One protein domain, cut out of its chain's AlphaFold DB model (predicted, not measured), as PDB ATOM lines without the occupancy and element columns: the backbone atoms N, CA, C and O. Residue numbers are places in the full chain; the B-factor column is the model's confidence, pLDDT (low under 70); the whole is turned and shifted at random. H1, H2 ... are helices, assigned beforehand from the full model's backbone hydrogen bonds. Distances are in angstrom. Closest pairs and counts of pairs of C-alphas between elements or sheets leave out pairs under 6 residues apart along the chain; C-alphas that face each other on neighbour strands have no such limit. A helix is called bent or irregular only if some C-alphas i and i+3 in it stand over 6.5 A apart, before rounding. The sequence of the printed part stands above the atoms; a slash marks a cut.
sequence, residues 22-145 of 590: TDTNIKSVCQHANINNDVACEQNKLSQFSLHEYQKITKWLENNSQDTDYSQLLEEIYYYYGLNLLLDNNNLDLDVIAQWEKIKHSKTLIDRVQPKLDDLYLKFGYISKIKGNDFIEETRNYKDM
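This is residues 22 to 145 of the 590 residues of a protein of Hanseniaspora guilliermondii (UniProt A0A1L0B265). Four helices, H3, H4, H5 and H6, stand side by side in a zigzag row, each running back along the one before. The small helices H1 and H2 lie past H3 at one end, and H7 lies beyond H6 at the other, touching no helix. The printed part has 124 residues with seven named helices, H1 to H7 in chain order, and no named strand; its class is all helix. It is elongated, spanning 55 by 32 by 22 A, and only just loose, close to compact, with a radius of gyration of the C-alphas of 16.7 A.

H4, residues 68 to 87, touches H5, residues 93 to 103, at a shallow tilt of 19 degrees, opposite ways; their closest C-alphas, of Gly 82 and Val 96, are 4.6 A apart. H4 also touches H3, residues 51 to 63, at a shallow tilt of 26 degrees, opposite ways, closest at C-alphas 54 and 81, 6.1 A. H5 touches H6, residues 110 to 123, opposite ways at a tilt of 35.1 degrees, only just steep, closest at C-alphas 97 and 117, 6.6 A. These three pairs are helical hairpins. H3, with residues 57 to 61 alone, touches H1, residues 26 to 32, about perpendicular at 81 degrees, closest at C-alphas 30 and 57, 6.8 A. H1 touches H2, residues 39 to 42, closest at C-alphas 27 and 41, 5.4 A. H7, residues 134 to 142, is apart from H6. Every O i to N i+4 pair is within hydrogen-bond range in H1 and H3, against 14 of 16 in H4, 5 of 7 in H5, 8 of 10 in H6 and 3 of 5 in H7; H2 is too short for such a pair.

H4 is 30.3 A long, from C-alpha 68 at (139.627, 194.833, 180.673); H6 is 19.3 A and H3 18.6 A. H4 and H6 are only just irregular: C-alphas 69 and 72 are 6.9 A apart, C-alphas 112 and 115 7.0 A. H7 ends at C-alpha 142, (149.032, 224.393, 152.244).

The C-alphas farthest apart, of Asn 37 and Asp 144, are 56.0 A apart. The printed part has no cut and no long link. Its mean pLDDT is 78.4; residues 22 to 25, 36 to 44, 65 to 69, 89 to 90 and 132 to 141 are under 70.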
ATOM      1  N   THR A  22     147.266 199.787 190.771       37.75
ATOM      2  CA  THR A  22     147.317 198.400 191.226       37.75
ATOM      3  C   THR A  22     147.893 197.405 190.223       37.75
ATOM      4  O   THR A  22     147.321 197.251 189.155       37.75
ATOM      5  N   ASP A  23     148.963 196.704 190.613       43.00
ATOM      6  CA  ASP A  23     149.233 195.258 190.457       43.00
ATOM      7  C   ASP A  23     148.642 194.448 189.270       43.00
ATOM      8  O   ASP A  23     148.520 193.227 189.356       43.00
ATOM      9  N   THR A  24     148.378 195.032 188.099       52.28
ATOM     10  CA  THR A  24     148.169 194.284 186.845       52.28
ATOM     11  C   THR A  24     149.516 193.891 186.236       52.28
ATOM     12  O   THR A  24     149.891 194.222 185.120       52.28
ATOM     13  N   ASN A  25     150.280 193.172 187.056       65.25
ATOM     14  CA  ASN A  25     151.177 192.070 186.739       65.25
ATOM     15  C   ASN A  25     151.978 192.154 185.416       65.25
ATOM     16  O   ASN A  25     152.055 191.167 184.686       65.25
ATOM     17  N   ILE A  26     152.660 193.279 185.143       72.69
ATOM     18  CA  ILE A  26     153.721 193.391 184.108       72.69
ATOM     19  C   ILE A  26     154.671 192.193 184.174       72.69
ATOM     20  O   ILE A  26     155.048 191.636 183.149       72.69
ATOM     21  N   LYS A  27     154.989 191.732 185.388       72.88
ATOM     22  CA  LYS A  27     155.782 190.527 185.629       72.88
ATOM     23  C   LYS A  27     155.150 189.264 185.029       72.88
ATOM     24  O   LYS A  27     155.850 188.502 184.368       72.88
ATOM     25  N   SER A  28     153.844 189.058 185.209       72.00
ATOM     26  CA  SER A  28     153.095 187.972 184.559       72.00
ATOM     27  C   SER A  28     153.096 188.126 183.039       72.00
ATOM     28  O   SER A  28     153.366 187.161 182.328       72.00
ATOM     29  N   VAL A  29     152.876 189.338 182.522       76.44
ATOM     30  CA  VAL A  29     152.912 189.611 181.075       76.44
ATOM     31  C   VAL A  29     154.290 189.286 180.490       76.44
ATOM     32  O   VAL A  29     154.377 188.593 179.479       76.44
ATOM     33  N   CYS A  30     155.374 189.697 181.152       78.06
ATOM     34  CA  CYS A  30     156.743 189.371 180.757       78.06
ATOM     35  C   CYS A  30     157.007 187.859 180.756       78.06
ATOM     36  O   CYS A  30     157.593 187.340 179.805       78.06
ATOM     37  N   GLN A  31     156.540 187.138 181.783       75.25
ATOM     38  CA  GLN A  31     156.667 185.679 181.861       75.25
ATOM     39  C   GLN A  31     155.942 184.989 180.700       75.25
ATOM     40  O   GLN A  31     156.535 184.157 180.014       75.25
ATOM     41  N   HIS A  32     154.697 185.375 180.418       77.25
ATOM     42  CA  HIS A  32     153.923 184.809 179.310       77.25
ATOM     43  C   HIS A  32     154.474 185.208 177.931       77.25
ATOM     44  O   HIS A  32     154.386 184.432 176.978       77.25
ATOM     45  N   ALA A  33     155.100 186.381 177.823       76.19
ATOM     46  CA  ALA A  33     155.800 186.840 176.625       76.19
ATOM     47  C   ALA A  33     157.209 186.224 176.456       76.19
ATOM     48  O   ALA A  33     157.919 186.570 175.505       76.19
ATOM     49  N   ASN A  34     157.620 185.296 177.334       78.88
ATOM     50  CA  ASN A  34     158.954 184.683 177.360       78.88
ATOM     51  C   ASN A  34     160.091 185.725 177.429       78.88
ATOM     52  O   ASN A  34     161.055 185.676 176.650       78.88
ATOM     53  N   ILE A  35     159.960 186.687 178.344       75.94
ATOM     54  CA  ILE A  35     160.990 187.658 178.728       75.94
ATOM     55  C   ILE A  35     161.448 187.272 180.139       75.94
ATOM     56  O   ILE A  35     160.840 187.655 181.137       75.94
ATOM     57  N   ASN A  36     162.487 186.437 180.215       58.16
ATOM     58  CA  ASN A  36     163.029 185.934 181.478       58.16
ATOM     59  C   ASN A  36     164.281 186.738 181.867       58.16
ATOM     60  O   ASN A  36     165.178 186.889 181.040       58.16
ATOM     61  N   ASN A  37     164.359 187.170 183.133       55.12
ATOM     62  CA  ASN A  37     165.483 187.900 183.750       55.12
ATOM     63  C   ASN A  37     165.735 189.336 183.253       55.12
ATOM     64  O   ASN A  37     166.888 189.754 183.153       55.12
ATOM     65  N   ASP A  38     164.682 190.112 182.997       61.00
ATOM     66  CA  ASP A  38     164.833 191.549 182.765       61.00
ATOM     67  C   ASP A  38     164.568 192.350 184.053       61.00
ATOM     68  O   ASP A  38     163.488 192.276 184.649       61.00
ATOM     69  N   VAL A  39     165.562 193.141 184.471       61.28
ATOM     70  CA  VAL A  39     165.482 194.070 185.612       61.28
ATOM     71  C   VAL A  39     164.303 195.036 185.435       61.28
ATOM     72  O   VAL A  39     163.680 195.434 186.421       61.28
ATOM     73  N   ALA A  40     163.946 195.369 184.190       63.16
ATOM     74  CA  ALA A  40     162.805 196.223 183.879       63.16
ATOM     75  C   ALA A  40     161.452 195.571 184.232       63.16
ATOM     76  O   ALA A  40     160.588 196.249 184.796       63.16
ATOM     77  N   CYS A  41     161.287 194.261 183.992       64.31
ATOM     78  CA  CYS A  41     160.086 193.499 184.368       64.31
ATOM     79  C   CYS A  41     159.970 193.303 185.887       64.31
ATOM     80  O   CYS A  41     158.863 193.245 186.419       64.31
ATOM     81  N   GLU A  42     161.096 193.196 186.601       62.38
ATOM     82  CA  GLU A  42     161.098 193.059 188.063       62.38
ATOM     83  C   GLU A  42     160.856 194.387 188.789       62.38
ATOM     84  O   GLU A  42     160.271 194.396 189.871       62.38
ATOM     85  N   GLN A  43     161.286 195.505 188.197       64.56
ATOM     86  CA  GLN A  43     161.166 196.844 188.781       64.56
ATOM     87  C   GLN A  43     159.970 197.647 188.241       64.56
ATOM     88  O   GLN A  43     159.853 198.826 188.574       64.56
ATOM     89  N   ASN A  44     159.105 197.047 187.409       66.06
ATOM     90  CA  ASN A  44     158.009 197.725 186.696       66.06
ATOM     91  C   ASN A  44     158.465 198.994 185.945       66.06
ATOM     92  O   ASN A  44     157.754 199.998 185.875       66.06
ATOM     93  N   LYS A  45     159.673 198.973 185.372       76.06
ATOM     94  CA  LYS A  45     160.245 200.115 184.648       76.06
ATOM     95  C   LYS A  45     159.983 199.987 183.156       76.06
ATOM     96  O   LYS A  45     160.886 199.666 182.389       76.06
ATOM     97  N   LEU A  46     158.752 200.305 182.750       73.19
ATOM     98  CA  LEU A  46     158.310 200.249 181.351       73.19
ATOM     99  C   LEU A  46     159.266 200.960 180.387       73.19
ATOM    100  O   LEU A  46     159.498 200.460 179.301       73.19
ATOM    101  N   SER A  47     159.873 202.077 180.795       73.25
ATOM    102  CA  SER A  47     160.794 202.863 179.965       73.25
ATOM    103  C   SER A  47     162.118 202.174 179.612       73.25
ATOM    104  O   SER A  47     162.827 202.688 178.747       73.25
ATOM    105  N   GLN A  48     162.467 201.059 180.264       80.88
ATOM    106  CA  GLN A  48     163.773 200.398 180.142       80.88
ATOM    107  C   GLN A  48     163.784 199.178 179.211       80.88
ATOM    108  O   GLN A  48     164.855 198.618 178.990       80.88
ATOM    109  N   PHE A  49     162.637 198.791 178.645       81.38
ATOM    110  CA  PHE A  49     162.575 197.679 177.697       81.38
ATOM    111  C   PHE A  49     163.314 197.980 176.390       81.38
ATOM    112  O   PHE A  49     163.287 199.096 175.865       81.38
ATOM    113  N   SER A  50     163.930 196.949 175.820       83.94
ATOM    114  CA  SER A  50     164.445 196.959 174.454       83.94
ATOM    115  C   SER A  50     163.311 196.906 173.422       83.94
ATOM    116  O   SER A  50     162.200 196.447 173.695       83.94
ATOM    117  N   LEU A  51     163.594 197.319 172.180       83.94
ATOM    118  CA  LEU A  51     162.617 197.265 171.081       83.94
ATOM    119  C   LEU A  51     162.050 195.851 170.854       83.94
ATOM    120  O   LEU A  51     160.872 195.708 170.534       83.94
ATOM    121  N   HIS A  52     162.867 194.811 171.042       85.25
ATOM    122  CA  HIS A  52     162.446 193.412 170.896       85.25
ATOM    123  C   HIS A  52     161.479 192.976 172.003       85.25
ATOM    124  O   HIS A  52     160.521 192.244 171.751       85.25
ATOM    125  N   GLU A  53     161.698 193.449 173.229       86.25
ATOM    126  CA  GLU A  53     160.806 193.188 174.362       86.25
ATOM    127  C   GLU A  53     159.458 193.877 174.166       86.25
ATOM    128  O   GLU A  53     158.425 193.218 174.289       86.25
ATOM    129  N   TYR A  54     159.445 195.142 173.726       88.69
ATOM    130  CA  TYR A  54     158.198 195.821 173.368       88.69
ATOM    131  C   TYR A  54     157.405 195.069 172.297       88.69
ATOM    132  O   TYR A  54     156.192 194.912 172.436       88.69
ATOM    133  N   GLN A  55     158.060 194.559 171.249       87.06
ATOM    134  CA  GLN A  55     157.392 193.785 170.193       87.06
ATOM    135  C   GLN A  55     156.758 192.494 170.718       87.06
ATOM    136  O   GLN A  55     155.639 192.152 170.337       87.06
ATOM    137  N   LYS A  56     157.452 191.771 171.604       87.56
ATOM    138  CA  LYS A  56     156.909 190.560 172.233       87.56
ATOM    139  C   LYS A  56     155.721 190.873 173.141       87.56
ATOM    140  O   LYS A  56     154.698 190.197 173.042       87.56
ATOM    141  N   ILE A  57     155.854 191.894 173.991       86.81
ATOM    142  CA  ILE A  57     154.828 192.287 174.966       86.81
ATOM    143  C   ILE A  57     153.576 192.785 174.248       86.81
ATOM    144  O   ILE A  57     152.488 192.286 174.518       86.81
ATOM    145  N   THR A  58     153.720 193.710 173.294       88.00
ATOM    146  CA  THR A  58     152.588 194.230 172.506       88.00
ATOM    147  C   THR A  58     151.862 193.116 171.764       88.00
ATOM    148  O   THR A  58     150.648 193.010 171.883       88.00
ATOM    149  N   LYS A  59     152.588 192.220 171.080       87.31
ATOM    150  CA  LYS A  59     151.984 191.082 170.370       87.31
ATOM    151  C   LYS A  59     151.221 190.145 171.307       87.31
ATOM    152  O   LYS A  59     150.172 189.624 170.936       87.31
ATOM    153  N   TRP A  60     151.750 189.887 172.501       86.00
ATOM    154  CA  TRP A  60     151.057 189.057 173.481       86.00
ATOM    155  C   TRP A  60     149.802 189.754 174.019       86.00
ATOM    156  O   TRP A  60     148.735 189.145 174.026       86.00
ATOM    157  N   LEU A  61     149.907 191.029 174.401       83.94
ATOM    158  CA  LEU A  61     148.787 191.813 174.925       83.94
ATOM    159  C   LEU A  61     147.671 191.990 173.888       83.94
ATOM    160  O   LEU A  61     146.508 191.818 174.224       83.94
ATOM    161  N   GLU A  62     148.005 192.255 172.622       84.75
ATOM    162  CA  GLU A  62     147.034 192.362 171.522       84.75
ATOM    163  C   GLU A  62     146.199 191.079 171.376       84.75
ATOM    164  O   GLU A  62     144.975 191.148 171.251       84.75
ATOM    165  N   ASN A  63     146.837 189.906 171.475       83.06
ATOM    166  CA  ASN A  63     146.168 188.604 171.375       83.06
ATOM    167  C   ASN A  63     145.304 188.251 172.599       83.06
ATOM    168  O   ASN A  63     144.462 187.361 172.503       83.06
ATOM    169  N   ASN A  64     145.502 188.933 173.730       75.69
ATOM    170  CA  ASN A  64     144.789 188.693 174.990       75.69
ATOM    171  C   ASN A  64     143.973 189.925 175.443       75.69
ATOM    172  O   ASN A  64     143.525 190.003 176.583       75.69
ATOM    173  N   SER A  65     143.751 190.881 174.536       61.81
ATOM    174  CA  SER A  65     143.189 192.218 174.797       61.81
ATOM    175  C   SER A  65     141.694 192.259 175.144       61.81
ATOM    176  O   SER A  65     141.160 193.338 175.384       61.81
ATOM    177  N   GLN A  66     141.003 191.113 175.179       61.28
ATOM    178  CA  GLN A  66     139.599 191.059 175.614       61.28
ATOM    179  C   GLN A  66     139.430 191.187 177.132       61.28
ATOM    180  O   GLN A  66     138.314 191.398 177.601       61.28
ATOM    181  N   ASP A  67     140.523 191.085 177.887       62.91
ATOM    182  CA  ASP A  67     140.530 191.336 179.320       62.91
ATOM    183  C   ASP A  67     140.633 192.846 179.597       62.91
ATOM    184  O   ASP A  67     141.578 193.521 179.160       62.91
ATOM    185  N   THR A  68     139.658 193.403 180.321       61.31
ATOM    186  CA  THR A  68     139.627 194.833 180.673       61.31
ATOM    187  C   THR A  68     140.854 195.256 181.478       61.31
ATOM    188  O   THR A  68     141.289 196.404 181.365       61.31
ATOM    189  N   ASP A  69     141.464 194.321 182.208       66.31
ATOM    190  CA  ASP A  69     142.606 194.573 183.089       66.31
ATOM    191  C   ASP A  69     143.903 194.888 182.320       66.31
ATOM    192  O   ASP A  69     144.770 195.606 182.824       66.31
ATOM    193  N   TYR A  70     144.032 194.426 181.069       73.94
ATOM    194  CA  TYR A  70     145.221 194.662 180.238       73.94
ATOM    195  C   TYR A  70     145.103 195.867 179.306       73.94
ATOM    196  O   TYR A  70     146.108 196.290 178.733       73.94
ATOM    197  N   SER A  71     143.911 196.452 179.168       76.12
ATOM    198  CA  SER A  71     143.673 197.558 178.232       76.12
ATOM    199  C   SER A  71     144.492 198.804 178.591       76.12
ATOM    200  O   SER A  71     145.154 199.376 177.729       76.12
ATOM    201  N   GLN A  72     144.529 199.184 179.871       80.25
ATOM    202  CA  GLN A  72     145.307 200.340 180.330       80.25
ATOM    203  C   GLN A  72     146.821 200.096 180.232       80.25
ATOM    204  O   GLN A  72     147.566 200.970 179.790       80.25
ATOM    205  N   LEU A  73     147.275 198.886 180.580       82.06
ATOM    206  CA  LEU A  73     148.681 198.501 180.449       82.06
ATOM    207  C   LEU A  73     149.138 198.523 178.983       82.06
ATOM    208  O   LEU A  73     150.235 198.985 178.678       82.06
ATOM    209  N   LEU A  74     148.295 198.050 178.065       86.19
ATOM    210  CA  LEU A  74     148.574 198.064 176.633       86.19
ATOM    211  C   LEU A  74     148.753 199.494 176.098       86.19
ATOM    212  O   LEU A  74     149.681 199.742 175.325       86.19
ATOM    213  N   GLU A  75     147.929 200.447 176.545       88.00
ATOM    214  CA  GLU A  75     148.084 201.858 176.172       88.00
ATOM    215  C   GLU A  75     149.433 202.441 176.637       88.00
ATOM    216  O   GLU A  75     150.139 203.092 175.858       88.00
ATOM    217  N   GLU A  76     149.840 202.168 177.881       87.12
ATOM    218  CA  GLU A  76     151.132 202.619 178.414       87.12
ATOM    219  C   GLU A  76     152.318 201.979 177.682       87.12
ATOM    220  O   GLU A  76     153.300 202.661 177.365       87.12
ATOM    221  N   ILE A  77     152.218 200.690 177.345       89.00
ATOM    222  CA  ILE A  77     153.236 199.982 176.567       89.00
ATOM    223  C   ILE A  77     153.424 200.633 175.191       89.00
ATOM    224  O   ILE A  77     154.565 200.883 174.804       89.00
ATOM    225  N   TYR A  78     152.353 200.969 174.462       91.75
ATOM    226  CA  TYR A  78     152.489 201.665 173.174       91.75
ATOM    227  C   TYR A  78     153.103 203.059 173.313       91.75
ATOM    228  O   TYR A  78     153.890 203.471 172.455       91.75
ATOM    229  N   TYR A  79     152.783 203.782 174.389       91.38
ATOM    230  CA  TYR A  79     153.371 205.091 174.654       91.38
ATOM    231  C   TYR A  79     154.893 204.998 174.819       91.38
ATOM    232  O   TYR A  79     155.632 205.674 174.093       91.38
ATOM    233  N   TYR A  80     155.366 204.129 175.717       88.69
ATOM    234  CA  TYR A  80     156.796 203.939 175.971       88.69
ATOM    235  C   TYR A  80     157.532 203.277 174.801       88.69
ATOM    236  O   TYR A  80     158.694 203.613 174.548       88.69
ATOM    237  N   TYR A  81     156.851 202.414 174.041       91.19
ATOM    238  CA  TYR A  81     157.400 201.847 172.817       91.19
ATOM    239  C   TYR A  81     157.658 202.943 171.774       91.19
ATOM    240  O   TYR A  81     158.771 203.050 171.259       91.19
ATOM    241  N   GLY A  82     156.685 203.825 171.522       89.94
ATOM    242  CA  GLY A  82     156.867 204.961 170.615       89.94
ATOM    243  C   GLY A  82     157.949 205.944 171.081       89.94
ATOM    244  O   GLY A  82     158.736 206.419 170.267       89.94
ATOM    245  N   LEU A  83     158.077 206.192 172.391       88.44
ATOM    246  CA  LEU A  83     159.187 206.995 172.925       88.44
ATOM    247  C   LEU A  83     160.553 206.356 172.658       88.44
ATOM    248  O   LEU A  83     161.482 207.059 172.268       88.44
ATOM    249  N   ASN A  84     160.684 205.042 172.844       87.81
ATOM    250  CA  ASN A  84     161.931 204.338 172.550       87.81
ATOM    251  C   ASN A  84     162.251 204.343 171.052       87.81
ATOM    252  O   ASN A  84     163.399 204.566 170.680       87.81
ATOM    253  N   LEU A  85     161.241 204.189 170.193       88.25
ATOM    254  CA  LEU A  85     161.397 204.305 168.742       88.25
ATOM    255  C   LEU A  85     161.875 205.703 168.308       88.25
ATOM    256  O   LEU A  85     162.679 205.798 167.388       88.25
ATOM    257  N   LEU A  86     161.439 206.776 168.984       85.56
ATOM    258  CA  LEU A  86     161.933 208.142 168.735       85.56
ATOM    259  C   LEU A  86     163.381 208.362 169.185       85.56
ATOM    260  O   LEU A  86     164.078 209.209 168.629       85.56
ATOM    261  N   LEU A  87     163.813 207.659 170.233       82.19
ATOM    262  CA  LEU A  87     165.178 207.747 170.757       82.19
ATOM    263  C   LEU A  87     166.165 206.894 169.954       82.19
ATOM    264  O   LEU A  87     167.375 207.104 170.047       82.19
ATOM    265  N   ASP A  88     165.660 205.939 169.176       78.69
ATOM    266  CA  ASP A  88     166.469 205.086 168.327       78.69
ATOM    267  C   ASP A  88     167.040 205.874 167.132       78.69
ATOM    268  O   ASP A  88     166.341 206.583 166.406       78.69
ATOM    269  N   ASN A  89     168.347 205.733 166.898       64.62
ATOM    270  CA  ASN A  89     169.047 206.457 165.832       64.62
ATOM    271  C   ASN A  89     168.689 205.963 164.413       64.62
ATOM    272  O   ASN A  89     169.122 206.573 163.435       64.62
ATOM    273  N   ASN A  90     167.906 204.888 164.278       69.38
ATOM    274  CA  ASN A  90     167.500 204.308 162.996       69.38
ATOM    275  C   ASN A  90     166.284 204.998 162.357       69.38
ATOM    276  O   ASN A  90     165.768 204.508 161.354       69.38
ATOM    277  N   ASN A  91     165.865 206.161 162.874       70.19
ATOM    278  CA  ASN A  91     164.937 207.068 162.193       70.19
ATOM    279  C   ASN A  91     163.530 206.468 161.973       70.19
ATOM    280  O   ASN A  91     162.940 206.602 160.897       70.19
ATOM    281  N   LEU A  92     163.003 205.809 163.011       83.38
ATOM    282  CA  LEU A  92     161.795 204.972 163.005       83.38
ATOM    283  C   LEU A  92     160.483 205.773 163.141       83.38
ATOM    284  O   LEU A  92     159.500 205.278 163.686       83.38
ATOM    285  N   ASP A  93     160.448 207.006 162.628       89.06
ATOM    286  CA  ASP A  93     159.321 207.944 162.770       89.06
ATOM    287  C   ASP A  93     157.965 207.328 162.356       89.06
ATOM    288  O   ASP A  93     156.959 207.521 163.031       89.06
ATOM    289  N   LEU A  94     157.919 206.544 161.268       89.75
ATOM    290  CA  LEU A  94     156.683 205.871 160.840       89.75
ATOM    291  C   LEU A  94     156.241 204.767 161.808       89.75
ATOM    292  O   LEU A  94     155.043 204.557 161.984       89.75
ATOM    293  N   ASP A  95     157.186 204.067 162.438       89.75
ATOM    294  CA  ASP A  95     156.866 203.062 163.450       89.75
ATOM    295  C   ASP A  95     156.330 203.742 164.721       89.75
ATOM    296  O   ASP A  95     155.406 203.217 165.339       89.75
ATOM    297  N   VAL A  96     156.842 204.933 165.069       91.81
ATOM    298  CA  VAL A  96     156.303 205.775 166.155       91.81
ATOM    299  C   VAL A  96     154.852 206.137 165.867       91.81
ATOM    300  O   VAL A  96     153.994 205.897 166.716       91.81
ATOM    301  N   ILE A  97     154.566 206.650 164.661       92.94
ATOM    302  CA  ILE A  97     153.196 206.950 164.224       92.94
ATOM    303  C   ILE A  97     152.319 205.701 164.374       92.94
ATOM    304  O   ILE A  97     151.252 205.777 164.977       92.94
ATOM    305  N   ALA A  98     152.785 204.541 163.901       91.94
ATOM    306  CA  ALA A  98     152.028 203.295 163.972       91.94
ATOM    307  C   ALA A  98     151.716 202.846 165.412       91.94
ATOM    308  O   ALA A  98     150.639 202.297 165.647       91.94
ATOM    309  N   GLN A  99     152.618 203.067 166.379       92.88
ATOM    310  CA  GLN A  99     152.335 202.754 167.786       92.88
ATOM    311  C   GLN A  99     151.400 203.786 168.419       92.88
ATOM    312  O   GLN A  99     150.433 203.424 169.085       92.88
ATOM    313  N   TRP A 100     151.654 205.074 168.207       93.88
ATOM    314  CA  TRP A 100     150.890 206.145 168.842       93.88
ATOM    315  C   TRP A 100     149.481 206.318 168.268       93.88
ATOM    316  O   TRP A 100     148.563 206.687 168.999       93.88
ATOM    317  N   GLU A 101     149.251 205.944 167.008       92.81
ATOM    318  CA  GLU A 101     147.906 205.870 166.432       92.81
ATOM    319  C   GLU A 101     146.995 204.871 167.153       92.81
ATOM    320  O   GLU A 101     145.781 205.089 167.189       92.81
ATOM    321  N   LYS A 102     147.554 203.815 167.761       91.06
ATOM    322  CA  LYS A 102     146.780 202.832 168.536       91.06
ATOM    323  C   LYS A 102     146.236 203.413 169.842       91.06
ATOM    324  O   LYS A 102     145.211 202.946 170.322       91.06
ATOM    325  N   ILE A 103     146.869 204.463 170.374       91.06
ATOM    326  CA  ILE A 103     146.495 205.110 171.645       91.06
ATOM    327  C   ILE A 103     145.917 206.519 171.471       91.06
ATOM    328  O   ILE A 103     145.665 207.211 172.453       91.06
ATOM    329  N   LYS A 104     145.620 206.942 170.236       85.56
ATOM    330  CA  LYS A 104     145.048 208.272 169.938       85.56
ATOM    331  C   LYS A 104     143.648 208.520 170.528       85.56
ATOM    332  O   LYS A 104     143.116 209.620 170.436       85.56
ATOM    333  N   HIS A 105     143.007 207.479 171.054       84.88
ATOM    334  CA  HIS A 105     141.701 207.552 171.713       84.88
ATOM    335  C   HIS A 105     141.800 207.447 173.243       84.88
ATOM    336  O   HIS A 105     140.776 207.547 173.921       84.88
ATOM    337  N   SER A 106     143.011 207.262 173.782       86.31
ATOM    338  CA  SER A 106     143.258 207.157 175.219       86.31
ATOM    339  C   SER A 106     142.899 208.463 175.922       86.31
ATOM    340  O   SER A 106     143.406 209.523 175.570       86.31
ATOM    341  N   LYS A 107     142.059 208.411 176.957       84.50
ATOM    342  CA  LYS A 107     141.673 209.613 177.723       84.50
ATOM    343  C   LYS A 107     142.804 210.164 178.595       84.50
ATOM    344  O   LYS A 107     142.725 211.307 179.023       84.50
ATOM    345  N   THR A 108     143.815 209.351 178.898       84.44
ATOM    346  CA  THR A 108     144.886 209.682 179.850       84.44
ATOM    347  C   THR A 108     146.174 210.111 179.155       84.44
ATOM    348  O   THR A 108     146.895 210.964 179.669       84.44
ATOM    349  N   LEU A 109     146.477 209.528 177.990       87.62
ATOM    350  CA  LEU A 109     147.751 209.733 177.293       87.62
ATOM    351  C   LEU A 109     147.656 210.683 176.096       87.62
ATOM    352  O   LEU A 109     148.694 211.164 175.635       87.62
ATOM    353  N   ILE A 110     146.449 210.989 175.608       86.25
ATOM    354  CA  ILE A 110     146.263 211.781 174.386       86.25
ATOM    355  C   ILE A 110     146.938 213.150 174.450       86.25
ATOM    356  O   ILE A 110     147.659 213.499 173.520       86.25
ATOM    357  N   ASP A 111     146.832 213.868 175.568       87.00
ATOM    358  CA  ASP A 111     147.419 215.208 175.716       87.00
ATOM    359  C   ASP A 111     148.954 215.201 175.609       87.00
ATOM    360  O   ASP A 111     149.573 216.199 175.241       87.00
ATOM    361  N   ARG A 112     149.595 214.060 175.905       88.38
ATOM    362  CA  ARG A 112     151.055 213.887 175.798       88.38
ATOM    363  C   ARG A 112     151.495 213.459 174.400       88.38
ATOM    364  O   ARG A 112     152.618 213.762 173.994       88.38
ATOM    365  N   VAL A 113     150.646 212.708 173.703       89.88
ATOM    366  CA  VAL A 113     150.952 212.072 172.414       89.88
ATOM    367  C   VAL A 113     150.570 212.977 171.248       89.88
ATOM    368  O   VAL A 113     151.365 213.136 170.323       89.88
ATOM    369  N   GLN A 114     149.390 213.596 171.305       89.44
ATOM    370  CA  GLN A 114     148.769 214.303 170.187       89.44
ATOM    371  C   GLN A 114     149.661 215.403 169.589       89.44
ATOM    372  O   GLN A 114     149.874 215.350 168.382       89.44
ATOM    373  N   PRO A 115     150.299 216.306 170.367       88.44
ATOM    374  CA  PRO A 115     151.121 217.369 169.778       88.44
ATOM    375  C   PRO A 115     152.318 216.840 168.976       88.44
ATOM    376  O   PRO A 115     152.665 217.375 167.928       88.44
ATOM    377  N   LYS A 116     152.953 215.762 169.454       89.19
ATOM    378  CA  LYS A 116     154.078 215.133 168.746       89.19
ATOM    379  C   LYS A 116     153.603 214.306 167.555       89.19
ATOM    380  O   LYS A 116     154.307 214.207 166.557       89.19
ATOM    381  N   LEU A 117     152.435 213.683 167.676       90.62
ATOM    382  CA  LEU A 117     151.822 212.930 166.594       90.62
ATOM    383  C   LEU A 117     151.405 213.860 165.445       90.62
ATOM    384  O   LEU A 117     151.599 213.492 164.292       90.62
ATOM    385  N   ASP A 118     150.928 215.070 165.747       89.62
ATOM    386  CA  ASP A 118     150.599 216.094 164.750       89.62
ATOM    387  C   ASP A 118     151.844 216.617 164.015       89.62
ATOM    388  O   ASP A 118     151.819 216.711 162.789       89.62
ATOM    389  N   ASP A 119     152.961 216.855 164.716       88.56
ATOM    390  CA  ASP A 119     154.254 217.187 164.085       88.56
ATOM    391  C   ASP A 119     154.715 216.077 163.123       88.56
ATOM    392  O   ASP A 119     155.076 216.326 161.969       88.56
ATOM    393  N   LEU A 120     154.613 214.818 163.557       91.56
ATOM    394  CA  LEU A 120     154.919 213.665 162.713       91.56
ATOM    395  C   LEU A 120     153.960 213.556 161.518       91.56
ATOM    396  O   LEU A 120     154.398 213.258 160.409       91.56
ATOM    397  N   TYR A 121     152.666 213.814 161.704       91.94
ATOM    398  CA  TYR A 121     151.713 213.849 160.598       91.94
ATOM    399  C   TYR A 121     152.066 214.926 159.582       91.94
ATOM    400  O   TYR A 121     152.092 214.625 158.388       91.94
ATOM    401  N   LEU A 122     152.389 216.139 160.027       89.19
ATOM    402  CA  LEU A 122     152.772 217.238 159.149       89.19
ATOM    403  C   LEU A 122     154.026 216.883 158.342       89.19
ATOM    404  O   LEU A 122     154.015 216.944 157.113       89.19
ATOM    405  N   LYS A 123     155.064 216.389 159.019       91.12
ATOM    406  CA  LYS A 123     156.346 215.989 158.423       91.12
ATOM    407  C   LYS A 123     156.204 214.932 157.318       91.12
ATOM    408  O   LYS A 123     156.958 214.941 156.344       91.12
ATOM    409  N   PHE A 124     155.240 214.022 157.472       93.44
ATOM    410  CA  PHE A 124     154.946 212.934 156.531       93.44
ATOM    411  C   PHE A 124     153.765 213.217 155.589       93.44
ATOM    412  O   PHE A 124     153.384 212.341 154.814       93.44
ATOM    413  N   GLY A 125     153.185 214.422 155.630       89.31
ATOM    414  CA  GLY A 125     152.084 214.822 154.750       89.31
ATOM    415  C   GLY A 125     150.718 214.211 155.097       89.31
ATOM    416  O   GLY A 125     149.798 214.255 154.284       89.31
ATOM    417  N   TYR A 126     150.531 213.663 156.300       90.50
ATOM    418  CA  TYR A 126     149.251 213.122 156.780       90.50
ATOM    419  C   TYR A 126     148.323 214.212 157.340       90.50
ATOM    420  O   TYR A 126     147.715 214.056 158.397       90.50
ATOM    421  N   ILE A 127     148.186 215.317 156.610       84.38
ATOM    422  CA  ILE A 127     147.497 216.538 157.059       84.38
ATOM    423  C   ILE A 127     146.032 216.284 157.416       84.38
ATOM    424  O   ILE A 127     145.516 216.854 158.371       84.38
ATOM    425  N   SER A 128     145.369 215.364 156.711       83.88
ATOM    426  CA  SER A 128     143.986 214.968 157.009       83.88
ATOM    427  C   SER A 128     143.798 214.334 158.395       83.88
ATOM    428  O   SER A 128     142.658 214.181 158.834       83.88
ATOM    429  N   LYS A 129     144.884 213.946 159.079       86.44
ATOM    430  CA  LYS A 129     144.851 213.351 160.419       86.44
ATOM    431  C   LYS A 129     145.017 214.369 161.558       86.44
ATOM    432  O   LYS A 129     144.723 214.004 162.696       86.44
ATOM    433  N   ILE A 130     145.441 215.602 161.269       84.94
ATOM    434  CA  ILE A 130     145.644 216.670 162.263       84.94
ATOM    435  C   ILE A 130     144.282 217.263 162.660       84.94
ATOM    436  O   ILE A 130     143.436 217.519 161.801       84.94
ATOM    437  N   LYS A 131     144.039 217.464 163.962       71.31
ATOM    438  CA  LYS A 131     142.767 217.996 164.491       71.31
ATOM    439  C   LYS A 131     142.986 219.314 165.240       71.31
ATOM    440  O   LYS A 131     143.766 219.345 166.181       71.31
ATOM    441  N   GLY A 132     142.229 220.362 164.902       63.53
ATOM    442  CA  GLY A 132     142.213 221.640 165.636       63.53
ATOM    443  C   GLY A 132     142.077 222.859 164.720       63.53
ATOM    444  O   GLY A 132     142.558 222.831 163.594       63.53
ATOM    445  N   ASN A 133     141.411 223.921 165.193       49.78
ATOM    446  CA  ASN A 133     141.130 225.131 164.402       49.78
ATOM    447  C   ASN A 133     142.379 225.968 164.079       49.78
ATOM    448  O   ASN A 133     142.406 226.596 163.025       49.78
ATOM    449  N   ASP A 134     143.420 225.922 164.912       52.59
ATOM    450  CA  ASP A 134     144.634 226.731 164.712       52.59
ATOM    451  C   ASP A 134     145.496 226.215 163.542       52.59
ATOM    452  O   ASP A 134     146.105 226.997 162.820       52.59
ATOM    453  N   PHE A 135     145.453 224.908 163.252       53.72
ATOM    454  CA  PHE A 135     146.072 224.323 162.053       53.72
ATOM    455  C   PHE A 135     145.216 224.510 160.785       53.72
ATOM    456  O   PHE A 135     145.709 224.320 159.673       53.72
ATOM    457  N   ILE A 136     143.931 224.873 160.909       49.78
ATOM    458  CA  ILE A 136     143.007 225.045 159.769       49.78
ATOM    459  C   ILE A 136     143.310 226.328 158.969       49.78
ATOM    460  O   ILE A 136     142.990 226.388 157.780       49.78
ATOM    461  N   GLU A 137     143.983 227.323 159.557       50.41
ATOM    462  CA  GLU A 137     144.481 228.490 158.809       50.41
ATOM    463  C   GLU A 137     145.772 228.187 158.032       50.41
ATOM    464  O   GLU A 137     145.843 228.504 156.844       50.41
ATOM    465  N   GLU A 138     146.740 227.478 158.623       50.66
ATOM    466  CA  GLU A 138     147.971 227.062 157.923       50.66
ATOM    467  C   GLU A 138     147.696 226.012 156.827       50.66
ATOM    468  O   GLU A 138     148.282 226.051 155.744       50.66
ATOM    469  N   THR A 139     146.736 225.107 157.046       53.94
ATOM    470  CA  THR A 139     146.373 224.063 156.067       53.94
ATOM    471  C   THR A 139     145.472 224.544 154.928       53.94
ATOM    472  O   THR A 139     145.426 223.878 153.890       53.94
ATOM    473  N   ARG A 140     144.788 225.694 155.064       55.91
ATOM    474  CA  ARG A 140     144.102 226.342 153.928       55.91
ATOM    475  C   ARG A 140     145.105 226.788 152.873       55.91
ATOM    476  O   ARG A 140     144.903 226.472 151.710       55.91
ATOM    477  N   ASN A 141     146.207 227.407 153.296       64.38
ATOM    478  CA  ASN A 141     147.270 227.829 152.385       64.38
ATOM    479  C   ASN A 141     148.107 226.646 151.879       64.38
ATOM    480  O   ASN A 141     148.610 226.698 150.767       64.38
ATOM    481  N   TYR A 142     148.213 225.548 152.636       74.56
ATOM    482  CA  TYR A 142     149.032 224.393 152.244       74.56
ATOM    483  C   TYR A 142     148.662 223.772 150.887       74.56
ATOM    484  O   TYR A 142     149.528 223.262 150.180       74.56
ATOM    485  N   LYS A 143     147.376 223.758 150.515       74.56
ATOM    486  CA  LYS A 143     146.957 223.235 149.200       74.56
ATOM    487  C   LYS A 143     147.237 224.200 148.051       74.56
ATOM    488  O   LYS A 143     147.324 223.740 146.918       74.56
ATOM    489  N   ASP A 144     147.339 225.486 148.362       81.62
ATOM    490  CA  ASP A 144     147.556 226.561 147.398       81.62
ATOM    491  C   ASP A 144     149.054 226.888 147.225       81.62
ATOM    492  O   ASP A 144     149.421 227.545 146.254       81.62
ATOM    493  N   MET A 145     149.907 226.410 148.142       86.12
ATOM    494  CA  MET A 145     151.372 226.444 148.051       86.12
ATOM    495  C   MET A 145     151.886 225.639 146.856       86.12
ATOM    496  O   MET A 145     151.302 224.616 146.470       86.12
TER     497      MET A 145